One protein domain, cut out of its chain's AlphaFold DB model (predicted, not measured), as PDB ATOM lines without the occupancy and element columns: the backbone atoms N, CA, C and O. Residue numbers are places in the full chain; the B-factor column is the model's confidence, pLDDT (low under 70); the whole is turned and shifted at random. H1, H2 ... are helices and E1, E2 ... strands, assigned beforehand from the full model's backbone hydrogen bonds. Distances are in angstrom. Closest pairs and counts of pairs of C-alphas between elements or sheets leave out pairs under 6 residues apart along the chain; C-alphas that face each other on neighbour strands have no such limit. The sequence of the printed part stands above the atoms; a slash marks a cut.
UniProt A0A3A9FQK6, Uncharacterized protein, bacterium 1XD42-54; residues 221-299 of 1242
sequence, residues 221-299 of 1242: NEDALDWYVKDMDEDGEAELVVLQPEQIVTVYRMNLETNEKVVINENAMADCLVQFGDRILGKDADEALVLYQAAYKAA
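What this domain is: This is residues 221 to 299 of the 1242 residues of an uncharacterized protein of bacterium 1XD42-54 (UniProt A0A3A9FQK6). A strongly twisted sheet of four strands has one helix of a helical hairpin, H1, packed slantwise over one face, while the second helix, H2, lies alongside H1 and off the sheet. The other face of the sheet has no named helix over it. The 79 printed residues hold four named strands, then two named helices, in the order E1 E2 E3 E4 H1 H2; the sheet has that same strand order, all antiparallel. The class is mixed, helices and strands; the whole is compact, with a radius of gyration of the C-alphas of 12.5 A and spans of 37 by 27 by 19 A.

Where its parts are: E1, residues 226 to 230, begins at C-alpha 226 (103.101, 123.338, 100.389) and is 13.6 A long. E2 is residues 239 to 243, 13.1 A; E3 residues 249 to 254, 15.7 A; E4 residues 259 to 262, 9.4 A. H1, residues 266 to 280, is 21.2 A long. H2, residues 285 to 298, is 19.6 A long and ends at C-alpha 298 (102.203, 118.627, 118.319).

How they stand to each other: The strands form a meander, each the antiparallel neighbour of the one before. N 228 and O 241 of E1 and E2 are 2.9 A apart, N 240 and O 252 of E2 and E3 2.8 A, and N 253 and O 260 of E3 and E4 2.7 A, within hydrogen-bond range. H1 is on the sheet at a height of 9.2 A, two layers, helix on one face; it lies over E1, E2 and, only just, E3, with 3 C-alphas falling on it. The closest C-alphas of H1 and E3, Met 269 and Val 249, are 6.6 A apart. H1 and H2 touch as a hairpin, opposite ways at a shallow tilt of 5 degrees; their closest C-alphas, Ala 270 and Ala 295, are 4.2 A apart. H2 is not on the sheet. In H1 and H2 every O i to N i+4 pair is within hydrogen-bond range.

The domain as a whole: The C-alphas farthest apart, Leu 256 and Asp 286, are 37.5 A apart. The printed part has no cut and no long link. Residues 221 to 223 are under 70 in pLDDT; the mean of the printed part is 87.5.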
ATOM      1  N   ASN A 221      92.660 119.697  95.347       64.31
ATOM      2  CA  ASN A 221      92.190 121.088  95.189       64.31
ATOM      3  C   ASN A 221      93.227 122.149  95.646       64.31
ATOM      4  O   ASN A 221      94.202 121.849  96.328       64.31
ATOM      5  N   GLU A 222      93.057 123.408  95.220       60.56
ATOM      6  CA  GLU A 222      94.078 124.481  95.301       60.56
ATOM      7  C   GLU A 222      94.415 125.004  96.719       60.56
ATOM      8  O   GLU A 222      95.175 125.961  96.842       60.56
ATOM      9  N   ASP A 223      93.896 124.398  97.790       68.31
ATOM     10  CA  ASP A 223      94.038 124.932  99.154       68.31
ATOM     11  C   ASP A 223      95.344 124.509  99.861       68.31
ATOM     12  O   ASP A 223      95.641 125.003 100.946       68.31
ATOM     13  N   ALA A 224      96.150 123.615  99.275       81.31
ATOM     14  CA  ALA A 224      97.442 123.220  99.843       81.31
ATOM     15  C   ALA A 224      98.473 124.365  99.779       81.31
ATOM     16  O   ALA A 224      98.739 124.915  98.710       81.31
ATOM     17  N   LEU A 225      99.102 124.677 100.917       83.62
ATOM     18  CA  LEU A 225     100.131 125.717 101.024       83.62
ATOM     19  C   LEU A 225     101.494 125.231 100.504       83.62
ATOM     20  O   LEU A 225     102.165 125.936  99.750       83.62
ATOM     21  N   ASP A 226     101.896 124.016 100.882       89.44
ATOM     22  CA  ASP A 226     103.101 123.338 100.389       89.44
ATOM     23  C   ASP A 226     102.929 121.814 100.510       89.44
ATOM     24  O   ASP A 226     102.042 121.322 101.210       89.44
ATOM     25  N   TRP A 227     103.773 121.044  99.827       91.75
ATOM     26  CA  TRP A 227     103.765 119.583  99.902       91.75
ATOM     27  C   TRP A 227     105.142 118.980  99.596       91.75
ATOM     28  O   TRP A 227     106.029 119.603  98.995       91.75
ATOM     29  N   TYR A 228     105.327 117.732 100.011       92.38
ATOM     30  CA  TYR A 228     106.448 116.886  99.608       92.38
ATOM     31  C   TYR A 228     106.068 115.413  99.668       92.38
ATOM     32  O   TYR A 228     105.011 115.061 100.177       92.38
ATOM     33  N   VAL A 229     106.937 114.553  99.142       91.44
ATOM     34  CA  VAL A 229     106.779 113.103  99.256       91.44
ATOM     35  C   VAL A 229     107.844 112.524 100.173       91.44
ATOM     36  O   VAL A 229     109.008 112.937 100.116       91.44
ATOM     37  N   LYS A 230     107.439 111.604 101.042       90.50
ATOM     38  CA  LYS A 230     108.318 110.891 101.967       90.50
ATOM     39  C   LYS A 230     107.652 109.572 102.326       90.50
ATOM     40  O   LYS A 230     106.457 109.552 102.572       90.50
ATOM     41  N   ASP A 231     108.445 108.514 102.349       88.88
ATOM     42  CA  ASP A 231     108.047 107.222 102.903       88.88
ATOM     43  C   ASP A 231     107.942 107.371 104.431       88.88
ATOM     44  O   ASP A 231     108.948 107.607 105.113       88.88
ATOM     45  N   MET A 232     106.707 107.398 104.933       85.88
ATOM     46  CA  MET A 232     106.373 107.699 106.326       85.88
ATOM     47  C   MET A 232     106.283 106.444 107.195       85.88
ATOM     48  O   MET A 232     106.460 106.552 108.411       85.88
ATOM     49  N   ASP A 233     106.010 105.279 106.605       79.38
ATOM     50  CA  ASP A 233     105.889 104.001 107.315       79.38
ATOM     51  C   ASP A 233     107.042 103.014 107.031       79.38
ATOM     52  O   ASP A 233     107.063 101.910 107.584       79.38
ATOM     53  N   GLU A 234     108.049 103.457 106.271       78.56
ATOM     54  CA  GLU A 234     109.232 102.703 105.845       78.56
ATOM     55  C   GLU A 234     108.887 101.447 105.019       78.56
ATOM     56  O   GLU A 234     109.657 100.472 105.002       78.56
ATOM     57  N   ASP A 235     107.735 101.438 104.336       79.00
ATOM     58  CA  ASP A 235     107.296 100.319 103.499       79.00
ATOM     59  C   ASP A 235     107.946 100.304 102.098       79.00
ATOM     60  O   ASP A 235     107.912  99.281 101.397       79.00
ATOM     61  N   GLY A 236     108.657 101.381 101.748       80.81
ATOM     62  CA  GLY A 236     109.361 101.571 100.486       80.81
ATOM     63  C   GLY A 236     108.565 102.334  99.424       80.81
ATOM     64  O   GLY A 236     109.128 102.602  98.358       80.81
ATOM     65  N   GLU A 237     107.309 102.688  99.692       82.44
ATOM     66  CA  GLU A 237     106.485 103.574  98.878       82.44
ATOM     67  C   GLU A 237     106.403 104.957  99.543       82.44
ATOM     68  O   GLU A 237     106.418 105.098 100.757       82.44
ATOM     69  N   ALA A 238     106.385 106.028  98.748       87.25
ATOM     70  CA  ALA A 238     106.343 107.377  99.308       87.25
ATOM     71  C   ALA A 238     104.896 107.848  99.496       87.25
ATOM     72  O   ALA A 238     104.111 107.834  98.546       87.25
ATOM     73  N   GLU A 239     104.563 108.373 100.674       92.31
ATOM     74  CA  GLU A 239     103.333 109.125 100.898       92.31
ATOM     75  C   GLU A 239     103.470 110.587 100.467       92.31
ATOM     76  O   GLU A 239     104.544 111.193 100.506       92.31
ATOM     77  N   LEU A 240     102.339 111.183 100.094       92.88
ATOM     78  CA  LEU A 240     102.204 112.609  99.847       92.88
ATOM     79  C   LEU A 240     101.873 113.332 101.157       92.88
ATOM     80  O   LEU A 240     100.774 113.208 101.695       92.88
ATOM     81  N   VAL A 241     102.819 114.124 101.651       93.69
ATOM     82  CA  VAL A 241     102.677 114.951 102.852       93.69
ATOM     83  C   VAL A 241     102.297 116.368 102.441       93.69
ATOM     84  O   VAL A 241     102.984 116.998 101.634       93.69
ATOM     85  N   VAL A 242     101.208 116.883 103.005       91.12
ATOM     86  CA  VAL A 242     100.579 118.131 102.563       91.12
ATOM     87  C   VAL A 242     100.383 119.062 103.746       91.12
ATOM     88  O   VAL A 242      99.791 118.671 104.752       91.12
ATOM     89  N   LEU A 243     100.843 120.303 103.593       91.69
ATOM     90  CA  LEU A 243     100.549 121.400 104.502       91.69
ATOM     91  C   LEU A 243      99.285 122.116 104.028       91.69
ATOM     92  O   LEU A 243      99.243 122.680 102.932       91.69
ATOM     93  N   GLN A 244      98.255 122.086 104.858       87.50
ATOM     94  CA  GLN A 244      97.000 122.793 104.646       87.50
ATOM     95  C   GLN A 244      97.017 124.155 105.365       87.50
ATOM     96  O   GLN A 244      97.921 124.420 106.168       87.50
ATOM     97  N   PRO A 245      96.030 125.035 105.106       82.38
ATOM     98  CA  PRO A 245      95.828 126.238 105.902       82.38
ATOM     99  C   PRO A 245      95.683 125.890 107.392       82.38
ATOM    100  O   PRO A 245      95.336 124.763 107.738       82.38
ATOM    101  N   GLU A 246      95.971 126.852 108.271       80.88
ATOM    102  CA  GLU A 246      95.943 126.659 109.738       80.88
ATOM    103  C   GLU A 246      96.998 125.666 110.277       80.88
ATOM    104  O   GLU A 246      96.850 125.130 111.368       80.88
ATOM    105  N   GLN A 247      98.094 125.446 109.534       84.19
ATOM    106  CA  GLN A 247      99.221 124.566 109.907       84.19
ATOM    107  C   GLN A 247      98.833 123.095 110.119       84.19
ATOM    108  O   GLN A 247      99.467 122.372 110.887       84.19
ATOM    109  N   ILE A 248      97.805 122.619 109.418       82.81
ATOM    110  CA  ILE A 248      97.396 121.217 109.492       82.81
ATOM    111  C   ILE A 248      98.241 120.395 108.516       82.81
ATOM    112  O   ILE A 248      98.245 120.648 107.309       82.81
ATOM    113  N   VAL A 249      98.929 119.371 109.024       90.50
ATOM    114  CA  VAL A 249      99.589 118.365 108.185       90.50
ATOM    115  C   VAL A 249      98.636 117.210 107.937       90.50
ATOM    116  O   VAL A 249      98.128 116.595 108.872       90.50
ATOM    117  N   THR A 250      98.423 116.884 106.664       89.75
ATOM    118  CA  THR A 250      97.738 115.652 106.264       89.75
ATOM    119  C   THR A 250      98.661 114.808 105.401       89.75
ATOM    120  O   THR A 250      99.280 115.313 104.465       89.75
ATOM    121  N   VAL A 251      98.739 113.516 105.707       91.75
ATOM    122  CA  VAL A 251      99.503 112.538 104.928       91.75
ATOM    123  C   VAL A 251      98.535 111.704 104.105       91.75
ATOM    124  O   VAL A 251      97.506 111.262 104.615       91.75
ATOM    125  N   TYR A 252      98.854 111.512 102.830       90.69
ATOM    126  CA  TYR A 252      98.058 110.737 101.894       90.69
ATOM    127  C   TYR A 252      98.880 109.609 101.279       90.69
ATOM    128  O   TYR A 252      99.950 109.839 100.717       90.69
ATOM    129  N   ARG A 253      98.330 108.400 101.292       90.19
ATOM    130  CA  ARG A 253      98.795 107.290 100.472       90.19
ATOM    131  C   ARG A 253      98.341 107.507  99.030       90.19
ATOM    132  O   ARG A 253      97.153 107.709  98.768       90.19
ATOM    133  N   MET A 254      99.303 107.501  98.107       89.75
ATOM    134  CA  MET A 254      99.084 107.708  96.672       89.75
ATOM    135  C   MET A 254      98.737 106.377  95.993       89.75
ATOM    136  O   MET A 254      99.614 105.555  95.735       89.75
ATOM    137  N   ASN A 255      97.455 106.157  95.697       83.31
ATOM    138  CA  ASN A 255      96.980 104.963  94.991       83.31
ATOM    139  C   ASN A 255      96.837 105.218  93.483       83.31
ATOM    140  O   ASN A 255      96.905 106.339  93.013       83.31
ATOM    141  N   LEU A 256      96.567 104.188  92.678       77.50
ATOM    142  CA  LEU A 256      96.448 104.342  91.214       77.50
ATOM    143  C   LEU A 256      95.387 105.361  90.748       77.50
ATOM    144  O   LEU A 256      95.492 105.859  89.631       77.50
ATOM    145  N   GLU A 257      94.367 105.635  91.563       74.00
ATOM    146  CA  GLU A 257      93.245 106.511  91.193       74.00
ATOM    147  C   GLU A 257      92.810 107.477  92.311       74.00
ATOM    148  O   GLU A 257      91.938 108.305  92.066       74.00
ATOM    149  N   THR A 258      93.356 107.378  93.529       79.81
ATOM    150  CA  THR A 258      92.884 108.129  94.710       79.81
ATOM    151  C   THR A 258      94.025 108.513  95.656       79.81
ATOM    152  O   THR A 258      95.085 107.889  95.659       79.81
ATOM    153  N   ASN A 259      93.781 109.538  96.479       87.62
ATOM    154  CA  ASN A 259      94.574 109.845  97.670       87.62
ATOM    155  C   ASN A 259      93.802 109.374  98.906       87.62
ATOM    156  O   ASN A 259      92.706 109.876  99.165       87.62
ATOM    157  N   GLU A 260      94.361 108.445  99.674       86.25
ATOM    158  CA  GLU A 260      93.769 107.962 100.930       86.25
ATOM    159  C   GLU A 260      94.498 108.573 102.120       86.25
ATOM    160  O   GLU A 260      95.724 108.585 102.145       86.25
ATOM    161  N   LYS A 261      93.772 109.107 103.107       87.62
ATOM    162  CA  LYS A 261      94.403 109.700 104.293       87.62
ATOM    163  C   LYS A 261      95.069 108.624 105.145       87.62
ATOM    164  O   LYS A 261      94.503 107.558 105.364       87.62
ATOM    165  N   VAL A 262      96.251 108.944 105.658       85.56
ATOM    166  CA  VAL A 262      97.010 108.101 106.580       85.56
ATOM    167  C   VAL A 262      97.059 108.790 107.936       85.56
ATOM    168  O   VAL A 262      97.472 109.947 108.043       85.56
ATOM    169  N   VAL A 263      96.644 108.071 108.978       82.50
ATOM    170  CA  VAL A 263      96.761 108.535 110.362       82.50
ATOM    171  C   VAL A 263      98.210 108.383 110.806       82.50
ATOM    172  O   VAL A 263      98.751 107.279 110.826       82.50
ATOM    173  N   ILE A 264      98.829 109.498 111.180       84.62
ATOM    174  CA  ILE A 264     100.184 109.538 111.728       84.62
ATOM    175  C   ILE A 264     100.141 109.930 113.205       84.62
ATOM    176  O   ILE A 264      99.223 110.614 113.652       84.62
ATOM    177  N   ASN A 265     101.134 109.483 113.974       86.25
ATOM    178  CA  ASN A 265     101.265 109.881 115.373       86.25
ATOM    179  C   ASN A 265     101.797 111.321 115.508       86.25
ATOM    180  O   ASN A 265     102.317 111.907 114.558       86.25
ATOM    181  N   GLU A 266     101.699 111.861 116.719       87.12
ATOM    182  CA  GLU A 266     102.107 113.226 117.070       87.12
ATOM    183  C   GLU A 266     103.576 113.538 116.736       87.12
ATOM    184  O   GLU A 266     103.871 114.604 116.201       87.12
ATOM    185  N   ASN A 267     104.499 112.593 116.955       87.69
ATOM    186  CA  ASN A 267     105.919 112.789 116.632       87.69
ATOM    187  C   ASN A 267     106.150 112.902 115.120       87.69
ATOM    188  O   ASN A 267     106.866 113.787 114.666       87.69
ATOM    189  N   ALA A 268     105.516 112.032 114.333       88.69
ATOM    190  CA  ALA A 268     105.600 112.079 112.877       88.69
ATOM    191  C   ALA A 268     104.969 113.367 112.323       88.69
ATOM    192  O   ALA A 268     105.485 113.946 111.369       88.69
ATOM    193  N   MET A 269     103.885 113.845 112.943       90.56
ATOM    194  CA  MET A 269     103.267 115.125 112.592       90.56
ATOM    195  C   MET A 269     104.211 116.298 112.877       90.56
ATOM    196  O   MET A 269     104.380 117.168 112.018       90.56
ATOM    197  N   ALA A 270     104.860 116.299 114.042       92.12
ATOM    198  CA  ALA A 270     105.839 117.310 114.415       92.12
ATOM    199  C   ALA A 270     107.044 117.322 113.458       92.12
ATOM    200  O   ALA A 270     107.408 118.384 112.955       92.12
ATOM    201  N   ASP A 271     107.592 116.153 113.107       92.81
ATOM    202  CA  ASP A 271     108.670 116.025 112.116       92.81
ATOM    203  C   ASP A 271     108.263 116.610 110.755       92.81
ATOM    204  O   ASP A 271     109.052 117.287 110.087       92.81
ATOM    205  N   CYS A 272     107.015 116.377 110.337       93.50
ATOM    206  CA  CYS A 272     106.503 116.938 109.096       93.50
ATOM    207  C   CYS A 272     106.408 118.467 109.142       93.50
ATOM    208  O   CYS A 272     106.811 119.122 108.177       93.50
ATOM    209  N   LEU A 273     105.906 119.030 110.244       94.75
ATOM    210  CA  LEU A 273     105.816 120.477 110.458       94.75
ATOM    211  C   LEU A 273     107.200 121.132 110.501       94.75
ATOM    212  O   LEU A 273     107.406 122.151 109.841       94.75
ATOM    213  N   VAL A 274     108.175 120.511 111.177       94.75
ATOM    214  CA  VAL A 274     109.579 120.953 111.158       94.75
ATOM    215  C   VAL A 274     110.117 120.979 109.730       94.75
ATOM    216  O   VAL A 274     110.744 121.955 109.324       94.75
ATOM    217  N   GLN A 275     109.841 119.948 108.931       94.88
ATOM    218  CA  GLN A 275     110.311 119.890 107.551       94.88
ATOM    219  C   GLN A 275     109.684 120.980 106.662       94.88
ATOM    220  O   GLN A 275     110.367 121.523 105.787       94.88
ATOM    221  N   PHE A 276     108.410 121.326 106.875       94.81
ATOM    222  CA  PHE A 276     107.790 122.475 106.210       94.81
ATOM    223  C   PHE A 276     108.408 123.800 106.671       94.81
ATOM    224  O   PHE A 276     108.762 124.627 105.825       94.81
ATOM    225  N   GLY A 277     108.626 123.964 107.978       93.56
ATOM    226  CA  GLY A 277     109.327 125.117 108.545       93.56
ATOM    227  C   GLY A 277     110.716 125.310 107.928       93.56
ATOM    228  O   GLY A 277     111.039 126.395 107.449       93.56
ATOM    229  N   ASP A 278     111.507 124.239 107.810       94.12
ATOM    230  CA  ASP A 278     112.857 124.270 107.228       94.12
ATOM    231  C   ASP A 278     112.855 124.741 105.765       94.12
ATOM    232  O   ASP A 278     113.763 125.446 105.314       94.12
ATOM    233  N   ARG A 279     111.824 124.362 105.000       92.12
ATOM    234  CA  ARG A 279     111.672 124.750 103.589       92.12
ATOM    235  C   ARG A 279     111.302 126.219 103.427       92.12
ATOM    236  O   ARG A 279     111.734 126.837 102.446       92.12
ATOM    237  N   ILE A 280     110.493 126.764 104.336       91.69
ATOM    238  CA  ILE A 280     110.011 128.144 104.241       91.69
ATOM    239  C   ILE A 280     110.930 129.148 104.933       91.69
ATOM    240  O   ILE A 280     110.984 130.287 104.488       91.69
ATOM    241  N   LEU A 281     111.761 128.713 105.886       89.31
ATOM    242  CA  LEU A 281     112.693 129.550 106.653       89.31
ATOM    243  C   LEU A 281     113.579 130.475 105.796       89.31
ATOM    244  O   LEU A 281     113.940 131.575 106.215       89.31
ATOM    245  N   GLY A 282     113.963 130.033 104.594       82.31
ATOM    246  CA  GLY A 282     114.753 130.834 103.651       82.31
ATOM    247  C   GLY A 282     113.953 131.870 102.847       82.31
ATOM    248  O   GLY A 282     114.555 132.661 102.122       82.31
ATOM    249  N   LYS A 283     112.619 131.839 102.929       86.94
ATOM    250  CA  LYS A 283     111.670 132.706 102.214       86.94
ATOM    251  C   LYS A 283     110.932 133.641 103.169       86.94
ATOM    252  O   LYS A 283     110.881 134.833 102.887       86.94
ATOM    253  N   ASP A 284     110.388 133.088 104.250       88.12
ATOM    254  CA  ASP A 284     109.589 133.779 105.259       88.12
ATOM    255  C   ASP A 284     109.886 133.163 106.635       88.12
ATOM    256  O   ASP A 284     109.688 131.966 106.857       88.12
ATOM    257  N   ALA A 285     110.465 133.964 107.527       85.81
ATOM    258  CA  ALA A 285     110.871 133.502 108.849       85.81
ATOM    259  C   ALA A 285     109.694 133.470 109.832       85.81
ATOM    260  O   ALA A 285     109.640 132.569 110.665       85.81
ATOM    261  N   ASP A 286     108.733 134.385 109.705       86.94
ATOM    262  CA  ASP A 286     107.569 134.439 110.591       86.94
ATOM    263  C   ASP A 286     106.643 133.250 110.326       86.94
ATOM    264  O   ASP A 286     106.155 132.603 111.252       86.94
ATOM    265  N   GLU A 287     106.470 132.879 109.056       89.75
ATOM    266  CA  GLU A 287     105.709 131.681 108.700       89.75
ATOM    267  C   GLU A 287     106.418 130.393 109.163       89.75
ATOM    268  O   GLU A 287     105.771 129.457 109.640       89.75
ATOM    269  N   ALA A 288     107.756 130.351 109.107       93.06
ATOM    270  CA  ALA A 288     108.530 129.238 109.660       93.06
ATOM    271  C   ALA A 288     108.397 129.139 111.188       93.06
ATOM    272  O   ALA A 288     108.294 128.032 111.716       93.06
ATOM    273  N   LEU A 289     108.374 130.277 111.892       93.12
ATOM    274  CA  LEU A 289     108.214 130.334 113.347       93.12
ATOM    275  C   LEU A 289     106.894 129.696 113.758       93.12
ATOM    276  O   LEU A 289     106.868 128.813 114.611       93.12
ATOM    277  N   VAL A 290     105.821 130.088 113.080       93.19
ATOM    278  CA  VAL A 290     104.479 129.558 113.300       93.19
ATOM    279  C   VAL A 290     104.432 128.034 113.092       93.19
ATOM    280  O   VAL A 290     103.832 127.314 113.890       93.19
ATOM    281  N   LEU A 291     105.124 127.506 112.077       94.69
ATOM    282  CA  LEU A 291     105.215 126.058 111.851       94.69
ATOM    283  C   LEU A 291     106.025 125.331 112.935       94.69
ATOM    284  O   LEU A 291     105.637 124.238 113.346       94.69
ATOM    285  N   TYR A 292     107.118 125.915 113.431       95.75
ATOM    286  CA  TYR A 292     107.884 125.322 114.532       95.75
ATOM    287  C   TYR A 292     107.130 125.365 115.865       95.75
ATOM    288  O   TYR A 292     107.228 124.415 116.640       95.75
ATOM    289  N   GLN A 293     106.330 126.407 116.115       94.19
ATOM    290  CA  GLN A 293     105.415 126.462 117.259       94.19
ATOM    291  C   GLN A 293     104.370 125.345 117.174       94.19
ATOM    292  O   GLN A 293     104.175 124.605 118.140       94.19
ATOM    293  N   ALA A 294     103.753 125.168 116.002       92.62
ATOM    294  CA  ALA A 294     102.815 124.076 115.759       92.62
ATOM    295  C   ALA A 294     103.484 122.700 115.937       92.62
ATOM    296  O   ALA A 294     102.895 121.815 116.554       92.62
ATOM    297  N   ALA A 295     104.727 122.527 115.469       93.69
ATOM    298  CA  ALA A 295     105.488 121.290 115.646       93.69
ATOM    299  C   ALA A 295     105.762 120.982 117.126       93.69
ATOM    300  O   ALA A 295     105.509 119.868 117.576       93.69
ATOM    301  N   TYR A 296     106.229 121.970 117.894       93.25
ATOM    302  CA  TYR A 296     106.515 121.812 119.321       93.25
ATOM    303  C   TYR A 296     105.250 121.549 120.152       93.25
ATOM    304  O   TYR A 296     105.292 120.780 121.115       93.25
ATOM    305  N   LYS A 297     104.115 122.138 119.747       90.44
ATOM    306  CA  LYS A 297     102.792 121.856 120.319       90.44
ATOM    307  C   LYS A 297     102.302 120.448 119.971       90.44
ATOM    308  O   LYS A 297     101.695 119.802 120.818       90.44
ATOM    309  N   ALA A 298     102.555 119.979 118.747       87.62
ATOM    310  CA  ALA A 298     102.203 118.627 118.319       87.62
ATOM    311  C   ALA A 298     103.025 117.572 119.072       87.62
ATOM    312  O   ALA A 298     102.456 116.615 119.578       87.62
ATOM    313  N   ALA A 299     104.341 117.766 119.195       87.81
ATOM    314  CA  ALA A 299     105.193 116.946 120.046       87.81
ATOM    315  C   ALA A 299     106.362 117.767 120.606       87.81
ATOM    316  O   ALA A 299     107.240 118.218 119.865       87.81
TER     317      ALA A 299